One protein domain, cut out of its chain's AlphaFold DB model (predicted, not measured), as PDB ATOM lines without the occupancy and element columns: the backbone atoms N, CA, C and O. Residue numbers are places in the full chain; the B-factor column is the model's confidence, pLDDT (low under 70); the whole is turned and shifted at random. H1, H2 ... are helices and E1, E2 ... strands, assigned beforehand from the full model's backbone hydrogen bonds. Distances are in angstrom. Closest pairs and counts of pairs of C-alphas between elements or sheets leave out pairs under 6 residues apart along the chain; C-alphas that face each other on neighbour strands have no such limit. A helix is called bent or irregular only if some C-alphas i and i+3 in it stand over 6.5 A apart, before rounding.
ATOM      1  N   GLU A 106     -21.978  40.294 -36.440       87.56
ATOM      2  CA  GLU A 106     -22.049  41.028 -35.173       87.56
ATOM      3  C   GLU A 106     -23.423  40.891 -34.511       87.56
ATOM      4  O   GLU A 106     -23.512  40.477 -33.355       87.56
ATOM      5  N   ASN A 107     -24.500  41.105 -35.273       89.62
ATOM      6  CA  ASN A 107     -25.861  40.894 -34.781       89.62
ATOM      7  C   ASN A 107     -26.061  39.446 -34.320       89.62
ATOM      8  O   ASN A 107     -26.521  39.213 -33.210       89.62
ATOM      9  N   PHE A 108     -25.619  38.466 -35.112       91.81
ATOM     10  CA  PHE A 108     -25.754  37.056 -34.745       91.81
ATOM     11  C   PHE A 108     -24.985  36.689 -33.466       91.81
ATOM     12  O   PHE A 108     -25.451  35.847 -32.704       91.81
ATOM     13  N   ILE A 109     -23.824  37.299 -33.206       90.44
ATOM     14  CA  ILE A 109     -23.053  37.068 -31.973       90.44
ATOM     15  C   ILE A 109     -23.821  37.558 -30.738       90.44
ATOM     16  O   ILE A 109     -23.818  36.869 -29.711       90.44
ATOM     17  N   ASN A 110     -24.459  38.725 -30.848       88.56
ATOM     18  CA  ASN A 110     -25.098  39.427 -29.735       88.56
ATOM     19  C   ASN A 110     -26.562  39.008 -29.502       88.56
ATOM     20  O   ASN A 110     -27.054  39.113 -28.380       88.56
ATOM     21  N   GLU A 111     -27.248  38.518 -30.536       91.25
ATOM     22  CA  GLU A 111     -28.619  38.008 -30.454       91.25
ATOM     23  C   GLU A 111     -28.724  36.751 -29.569       91.25
ATOM     24  O   GLU A 111     -27.809  35.924 -29.486       91.25
ATOM     25  N   LEU A 112     -29.879  36.600 -28.915       93.31
ATOM     26  CA  LEU A 112     -30.267  35.350 -28.269       93.31
ATOM     27  C   LEU A 112     -30.825  34.392 -29.318       93.31
ATOM     28  O   LEU A 112     -31.681  34.764 -30.118       93.31
ATOM     29  N   HIS A 113     -30.362  33.148 -29.266       93.25
ATOM     30  CA  HIS A 113     -30.863  32.066 -30.102       93.25
ATOM     31  C   HIS A 113     -31.452  30.984 -29.220       93.25
ATOM     32  O   HIS A 113     -30.864  30.607 -28.198       93.25
ATOM     33  N   GLU A 114     -32.582  30.444 -29.652       93.00
ATOM     34  CA  GLU A 114     -33.172  29.284 -29.014       93.00
ATOM     35  C   GLU A 114     -32.381  28.035 -29.409       93.00
ATOM     36  O   GLU A 114     -32.327  27.646 -30.572       93.00
ATOM     37  N   VAL A 115     -31.732  27.407 -28.432       91.75
ATOM     38  CA  VAL A 115     -30.921  26.207 -28.629       91.75
ATOM     39  C   VAL A 115     -31.285  25.200 -27.550       91.75
ATOM     40  O   VAL A 115     -31.073  25.452 -26.361       91.75
ATOM     41  N   ASN A 116     -31.810  24.042 -27.957       89.44
ATOM     42  CA  ASN A 116     -32.267  22.989 -27.042       89.44
ATOM     43  C   ASN A 116     -33.279  23.511 -25.994       89.44
ATOM     44  O   ASN A 116     -33.169  23.197 -24.808       89.44
ATOM     45  N   GLY A 117     -34.217  24.368 -26.419       90.00
ATOM     46  CA  GLY A 117     -35.246  24.965 -25.556       90.00
ATOM     47  C   GLY A 117     -34.735  26.027 -24.574       90.00
ATOM     48  O   GLY A 117     -35.441  26.386 -23.634       90.00
ATOM     49  N   LYS A 118     -33.499  26.520 -24.742       93.31
ATOM     50  CA  LYS A 118     -32.916  27.584 -23.910       93.31
ATOM     51  C   LYS A 118     -32.412  28.730 -24.770       93.31
ATOM     52  O   LYS A 118     -31.766  28.501 -25.788       93.31
ATOM     53  N   GLN A 119     -32.626  29.958 -24.306       94.75
ATOM     54  CA  GLN A 119     -32.050  31.143 -24.933       94.75
ATOM     55  C   GLN A 119     -30.557  31.244 -24.604       94.75
ATOM     56  O   GLN A 119     -30.169  31.286 -23.434       94.75
ATOM     57  N   LYS A 120     -29.711  31.261 -25.636       93.06
ATOM     58  CA  LYS A 120     -28.252  31.356 -25.507       93.06
ATOM     59  C   LYS A 120     -27.688  32.390 -26.474       93.06
ATOM     60  O   LYS A 120     -28.068  32.432 -27.639       93.06
ATOM     61  N   THR A 121     -26.706  33.157 -26.014       91.94
ATOM     62  CA  THR A 121     -25.798  33.897 -26.903       91.94
ATOM     63  C   THR A 121     -24.716  32.962 -27.441       91.94
ATOM     64  O   THR A 121     -24.441  31.906 -26.858       91.94
ATOM     65  N   VAL A 122     -24.032  33.358 -28.517       91.06
ATOM     66  CA  VAL A 122     -22.967  32.544 -29.135       91.06
ATOM     67  C   VAL A 122     -21.834  32.218 -28.147       91.06
ATOM     68  O   VAL A 122     -21.266  31.117 -28.168       91.06
ATOM     69  N   SER A 123     -21.532  33.129 -27.219       87.75
ATOM     70  CA  SER A 123     -20.550  32.918 -26.147       87.75
ATOM     71  C   SER A 123     -20.881  31.697 -25.279       87.75
ATOM     72  O   SER A 123     -19.972  30.941 -24.929       87.75
ATOM     73  N   ASN A 124     -22.170  31.437 -25.041       89.75
ATOM     74  CA  ASN A 124     -22.665  30.365 -24.171       89.75
ATOM     75  C   ASN A 124     -22.994  29.056 -24.911       89.75
ATOM     76  O   ASN A 124     -23.264  28.038 -24.274       89.75
ATOM     77  N   MET A 125     -22.968  29.049 -26.245       92.88
ATOM     78  CA  MET A 125     -23.174  27.834 -27.039       92.88
ATOM     79  C   MET A 125     -21.936  26.933 -27.041       92.88
ATOM     80  O   MET A 125     -20.798  27.408 -27.028       92.88
ATOM     81  N   SER A 126     -22.127  25.623 -27.161       93.31
ATOM     82  CA  SER A 126     -21.060  24.741 -27.639       93.31
ATOM     83  C   SER A 126     -20.763  25.003 -29.123       93.31
ATOM     84  O   SER A 126     -21.569  25.576 -29.854       93.31
ATOM     85  N   VAL A 127     -19.611  24.543 -29.614       92.94
ATOM     86  CA  VAL A 127     -19.278  24.641 -31.049       92.94
ATOM     87  C   VAL A 127     -20.299  23.891 -31.919       92.94
ATOM     88  O   VAL A 127     -20.614  24.333 -33.019       92.94
ATOM     89  N   ARG A 128     -20.835  22.762 -31.436       94.94
ATOM     90  CA  ARG A 128     -21.851  21.981 -32.161       94.94
ATOM     91  C   ARG A 128     -23.174  22.738 -32.251       94.94
ATOM     92  O   ARG A 128     -23.747  22.825 -33.330       94.94
ATOM     93  N   GLU A 129     -23.603  23.324 -31.137       95.94
ATOM     94  CA  GLU A 129     -24.795  24.175 -31.073       95.94
ATOM     95  C   GLU A 129     -24.675  25.382 -32.013       95.94
ATOM     96  O   GLU A 129     -25.599  25.664 -32.767       95.94
ATOM     97  N   LEU A 130     -23.508  26.032 -32.048       95.81
ATOM     98  CA  LEU A 130     -23.251  27.140 -32.968       95.81
ATOM     99  C   LEU A 130     -23.370  26.718 -34.440       95.81
ATOM    100  O   LEU A 130     -23.999  27.417 -35.232       95.81
ATOM    101  N   HIS A 131     -22.790  25.577 -34.822       95.50
ATOM    102  CA  HIS A 131     -22.928  25.074 -36.191       95.50
ATOM    103  C   HIS A 131     -24.391  24.806 -36.559       95.50
ATOM    104  O   HIS A 131     -24.795  25.125 -37.676       95.50
ATOM    105  N   HIS A 132     -25.177  24.262 -35.626       95.19
ATOM    106  CA  HIS A 132     -26.605  24.038 -35.832       95.19
ATOM    107  C   HIS A 132     -27.360  25.354 -36.045       95.19
ATOM    108  O   HIS A 132     -28.020  25.514 -37.068       95.19
ATOM    109  N   ALA A 133     -27.171  26.332 -35.155       95.31
ATOM    110  CA  ALA A 133     -27.826  27.636 -35.245       95.31
ATOM    111  C   ALA A 133     -27.488  28.371 -36.559       95.31
ATOM    112  O   ALA A 133     -28.355  28.955 -37.211       95.31
ATOM    113  N   ILE A 134     -26.227  28.301 -37.006       95.25
ATOM    114  CA  ILE A 134     -25.805  28.861 -38.299       95.25
ATOM    115  C   ILE A 134     -26.490  28.136 -39.464       95.25
ATOM    116  O   ILE A 134     -26.929  28.781 -40.421       95.25
ATOM    117  N   HIS A 135     -26.565  26.805 -39.409       94.50
ATOM    118  CA  HIS A 135     -27.218  26.004 -40.440       94.50
ATOM    119  C   HIS A 135     -28.714  26.326 -40.541       94.50
ATOM    120  O   HIS A 135     -29.212  26.558 -41.643       94.50
ATOM    121  N   GLU A 136     -29.415  26.421 -39.413       93.19
ATOM    122  CA  GLU A 136     -30.826  26.812 -39.362       93.19
ATOM    123  C   GLU A 136     -31.043  28.210 -39.933       93.19
ATOM    124  O   GLU A 136     -31.859  28.374 -40.840       93.19
ATOM    125  N   LYS A 137     -30.252  29.203 -39.503       92.12
ATOM    126  CA  LYS A 137     -30.336  30.568 -40.042       92.12
ATOM    127  C   LYS A 137     -30.160  30.586 -41.559       92.12
ATOM    128  O   LYS A 137     -30.936  31.224 -42.269       92.12
ATOM    129  N   LYS A 138     -29.177  29.849 -42.082       93.25
ATOM    130  CA  LYS A 138     -28.963  29.717 -43.530       93.25
ATOM    131  C   LYS A 138     -30.132  29.046 -44.242       93.25
ATOM    132  O   LYS A 138     -30.538  29.512 -45.305       93.25
ATOM    133  N   SER A 139     -30.665  27.972 -43.670       92.94
ATOM    134  CA  SER A 139     -31.822  27.263 -44.215       92.94
ATOM    135  C   SER A 139     -33.041  28.185 -44.297       92.94
ATOM    136  O   SER A 139     -33.660  28.291 -45.356       92.94
ATOM    137  N   LEU A 140     -33.313  28.945 -43.231       92.94
ATOM    138  CA  LEU A 140     -34.396  29.928 -43.172       92.94
ATOM    139  C   LEU A 140     -34.223  31.038 -44.212       92.94
ATOM    140  O   LEU A 140     -35.171  31.349 -44.930       92.94
ATOM    141  N   ILE A 141     -33.015  31.597 -44.346       91.31
ATOM    142  CA  ILE A 141     -32.715  32.612 -45.368       91.31
ATOM    143  C   ILE A 141     -32.980  32.048 -46.770       91.31
ATOM    144  O   ILE A 141     -33.682  32.671 -47.565       91.31
ATOM    145  N   ASN A 142     -32.474  30.850 -47.066       93.00
ATOM    146  CA  ASN A 142     -32.663  30.211 -48.368       93.00
ATOM    147  C   ASN A 142     -34.141  29.923 -48.661       93.00
ATOM    148  O   ASN A 142     -34.620  30.173 -49.772       93.00
ATOM    149  N   TRP A 143     -34.875  29.424 -47.666       95.88
ATOM    150  CA  TRP A 143     -36.304  29.161 -47.774       95.88
ATOM    151  C   TRP A 143     -37.091  30.451 -48.026       95.88
ATOM    152  O   TRP A 143     -37.884  30.516 -48.968       95.88
ATOM    153  N   MET A 144     -36.799  31.507 -47.266       94.75
ATOM    154  CA  MET A 144     -37.439  32.811 -47.413       94.75
ATOM    155  C   MET A 144     -37.151  33.428 -48.785       94.75
ATOM    156  O   MET A 144     -38.071  33.895 -49.454       94.75
ATOM    157  N   MET A 145     -35.914  33.342 -49.283       94.62
ATOM    158  CA  MET A 145     -35.582  33.773 -50.647       94.62
ATOM    159  C   MET A 145     -36.365  32.991 -51.713       94.62
ATOM    160  O   MET A 145     -36.818  33.575 -52.700       94.62
ATOM    161  N   CYS A 146     -36.550  31.680 -51.536       95.50
ATOM    162  CA  CYS A 146     -37.360  30.864 -52.442       95.50
ATOM    163  C   CYS A 146     -38.833  31.298 -52.432       95.50
ATOM    164  O   CYS A 146     -39.443  31.453 -53.495       95.50
ATOM    165  N   LEU A 147     -39.391  31.549 -51.245       95.81
ATOM    166  CA  LEU A 147     -40.764  32.019 -51.081       95.81
ATOM    167  C   LEU A 147     -40.975  33.389 -51.738       95.81
ATOM    168  O   LEU A 147     -41.899  33.545 -52.536       95.81
ATOM    169  N   LEU A 148     -40.078  34.348 -51.489       95.94
ATOM    170  CA  LEU A 148     -40.143  35.688 -52.082       95.94
ATOM    171  C   LEU A 148     -40.133  35.637 -53.616       95.94
ATOM    172  O   LEU A 148     -40.928  36.320 -54.261       95.94
ATOM    173  N   ARG A 149     -39.309  34.769 -54.221       96.50
ATOM    174  CA  ARG A 149     -39.313  34.564 -55.682       96.50
ATOM    175  C   ARG A 149     -40.649  34.031 -56.197       96.50
ATOM    176  O   ARG A 149     -41.092  34.446 -57.267       96.50
ATOM    177  N   LYS A 150     -41.286  33.102 -55.475       96.00
ATOM    178  CA  LYS A 150     -42.603  32.561 -55.854       96.00
ATOM    179  C   LYS A 150     -43.679  33.643 -55.784       96.00
ATOM    180  O   LYS A 150     -44.432  33.796 -56.741       96.00
ATOM    181  N   ILE A 151     -43.696  34.429 -54.706       95.12
ATOM    182  CA  ILE A 151     -44.636  35.546 -54.526       95.12
ATOM    183  C   ILE A 151     -44.475  36.572 -55.654       95.12
ATOM    184  O   ILE A 151     -45.465  36.944 -56.284       95.12
ATOM    185  N   ALA A 152     -43.237  36.968 -55.967       94.75
ATOM    186  CA  ALA A 152     -42.954  37.915 -57.044       94.75
ATOM    187  C   ALA A 152     -43.483  37.422 -58.403       94.75
ATOM    188  O   ALA A 152     -44.177  38.164 -59.096       94.75
ATOM    189  N   LYS A 153     -43.239  36.150 -58.759       93.69
ATOM    190  CA  LYS A 153     -43.753  35.550 -60.006       93.69
ATOM    191  C   LYS A 153     -45.282  35.567 -60.076       93.69
ATOM    192  O   LYS A 153     -45.838  35.887 -61.127       93.69
ATOM    193  N   SER A 154     -45.957  35.243 -58.973       88.12
ATOM    194  CA  SER A 154     -47.422  35.268 -58.906       88.12
ATOM    195  C   SER A 154     -47.976  36.681 -59.081       88.12
ATOM    196  O   SER A 154     -48.915  36.870 -59.852       88.12
ATOM    197  N   GLN A 155     -47.368  37.690 -58.448       90.75
ATOM    198  CA  GLN A 155     -47.778  39.086 -58.630       90.75
ATOM    199  C   GLN A 155     -47.592  39.565 -60.073       90.75
ATOM    200  O   GLN A 155     -48.487  40.207 -60.618       90.75
ATOM    201  N   THR A 156     -46.473  39.225 -60.723       90.69
ATOM    202  CA  THR A 156     -46.254  39.544 -62.144       90.69
ATOM    203  C   THR A 156     -47.312  38.896 -63.032       90.69
ATOM    204  O   THR A 156     -47.873  39.560 -63.901       90.69
ATOM    205  N   LYS A 157     -47.645  37.620 -62.791       89.75
ATOM    206  CA  LYS A 157     -48.690  36.919 -63.549       89.75
ATOM    207  C   LYS A 157     -50.057  37.590 -63.382       89.75
ATOM    208  O   LYS A 157     -50.742  37.785 -64.381       89.75
ATOM    209  N   MET A 158     -50.428  37.984 -62.160       84.38
ATOM    210  CA  MET A 158     -51.683  38.705 -61.906       84.38
ATOM    211  C   MET A 158     -51.723  40.070 -62.602       84.38
ATOM    212  O   MET A 158     -52.725  40.393 -63.230       84.38
ATOM    213  N   LYS A 159     -50.631  40.848 -62.563       89.19
ATOM    214  CA  LYS A 159     -50.547  42.134 -63.279       89.19
ATOM    215  C   LYS A 159     -50.757  41.965 -64.785       89.19
ATOM    216  O   LYS A 159     -51.573  42.674 -65.362       89.19
ATOM    217  N   ASN A 160     -50.095  40.979 -65.390       85.75
ATOM    218  CA  ASN A 160     -50.238  40.694 -66.820       85.75
ATOM    219  C   ASN A 160     -51.663  40.228 -67.180       85.75
ATOM    220  O   ASN A 160     -52.173  40.584 -68.238       85.75
ATOM    221  N   LEU A 161     -52.323  39.462 -66.302       80.06
ATOM    222  CA  LEU A 161     -53.721  39.050 -66.477       80.06
ATOM    223  C   LEU A 161     -54.675  40.249 -66.435       80.06
ATOM    224  O   LEU A 161     -55.479  40.399 -67.348       80.06
ATOM    225  N   HIS A 162     -54.556  41.136 -65.442       76.31
ATOM    226  CA  HIS A 162     -55.374  42.352 -65.382       76.31
ATOM    227  C   HIS A 162     -55.187  43.236 -66.620       76.31
ATOM    228  O   HIS A 162     -56.159  43.749 -67.163       76.31
ATOM    229  N   GLN A 163     -53.955  43.354 -67.115       72.12
ATOM    230  CA  GLN A 163     -53.639  44.170 -68.287       72.12
ATOM    231  C   GLN A 163     -54.200  43.591 -69.599       72.12
ATOM    232  O   GLN A 163     -54.485  44.351 -70.521       72.12
ATOM    233  N   ASN A 164     -54.405  42.271 -69.667       73.69
ATOM    234  CA  ASN A 164     -55.059  41.599 -70.793       73.69
ATOM    235  C   ASN A 164     -56.593  41.653 -70.733       73.69
ATOM    236  O   ASN A 164     -57.220  41.573 -71.779       73.69
ATOM    237  N   TYR A 165     -57.198  41.783 -69.547       63.09
ATOM    238  CA  TYR A 165     -58.656  41.912 -69.387       63.09
ATOM    239  C   TYR A 165     -59.168  43.358 -69.515       63.09
ATOM    240  O   TYR A 165     -60.373  43.572 -69.600       63.09
ATOM    241  N   SER A 166     -58.276  44.353 -69.502       55.41
ATOM    242  CA  SER A 166     -58.603  45.775 -69.709       55.41
ATOM    243  C   SER A 166     -58.330  46.275 -71.140       55.41
ATOM    244  O   SER A 166     -58.327  47.484 -71.365       55.41
ATOM    245  N   ARG A 167     -58.074  45.366 -72.086       53.59
ATOM    246  CA  ARG A 167     -58.007  45.614 -73.535       53.59
ATOM    247  C   ARG A 167     -59.154  44.892 -74.219       53.59
ATOM    248  O   ARG A 167     -59.638  45.446 -75.225       53.59
TER     249      ARG A 167
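What this domain is: This is residues 106 to 167 of the 167 residues of the protein "DUF3102 domain-containing protein" of Butyricicoccus sp. 1XD8-22 (UniProt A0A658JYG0). One long helix, H2, makes the length of a rod, and a small head sits at the end where H2 begins: a short hairpin of E1 and E2, with the short helix H1, 5 residues, before it. Residues 138 to 167, of which 138 to 165 belong to H2, stick out free from this head. The printed part has 62 residues, with two named helices and two named strands in the order H1, E1, E2, H2; the sheet, E1 - E2, is antiparallel, and the class is mostly helix. The whole is extended, with a radius of gyration of the C-alphas of 19.7 A and spans of 63 by 20 by 17 A.

How they stand to each other: H1, residues 106 to 110, is joined by a tight link to E1, residues 113 to 115. A second tight link leads to E2, residues 118 to 120, and E1 and E2 form a hairpin, antiparallel at 131 degrees between their directions. N 113 and O 120 are within hydrogen-bond range at 2.9 A, as are N 118 and O 115 at 3.1 A. The C-alphas of Glu 114 and Gln 119 face each other at 4.6 A. A short link of 6 residues leads to H2, residues 127 to 165. E1 and H2 have 3 pairs of C-alphas within 8 A, the closest being those of Val 115 and Glu 129, 6.9 A apart. H1 is apart from E2 and from H2. In H1 and H2 every O i to N i+4 pair is within hydrogen-bond range.

Where its parts are: H1 begins at C-alpha 106, (-22.049, 41.028, -35.173), and measures 6.4 A from first to last C-alpha. E1 measures 6.0 A and E2 6.2 A. H2 runs 57.6 A, from C-alpha 127 at (-19.278, 24.641, -31.049) to C-alpha 165 at (-58.656, 41.912, -69.387), and is not bent.

The domain as a whole: The two C-alphas farthest apart, those of Asn 124 and Arg 167, are 62.6 A apart. The printed part has no cut and no long link, and Arg 167 is the chain's last residue. Without the free stretch, 32 residues span 20 by 18 by 14 A. The mean pLDDT of the printed part is 89.7, and residues 165 to 167 are under 70.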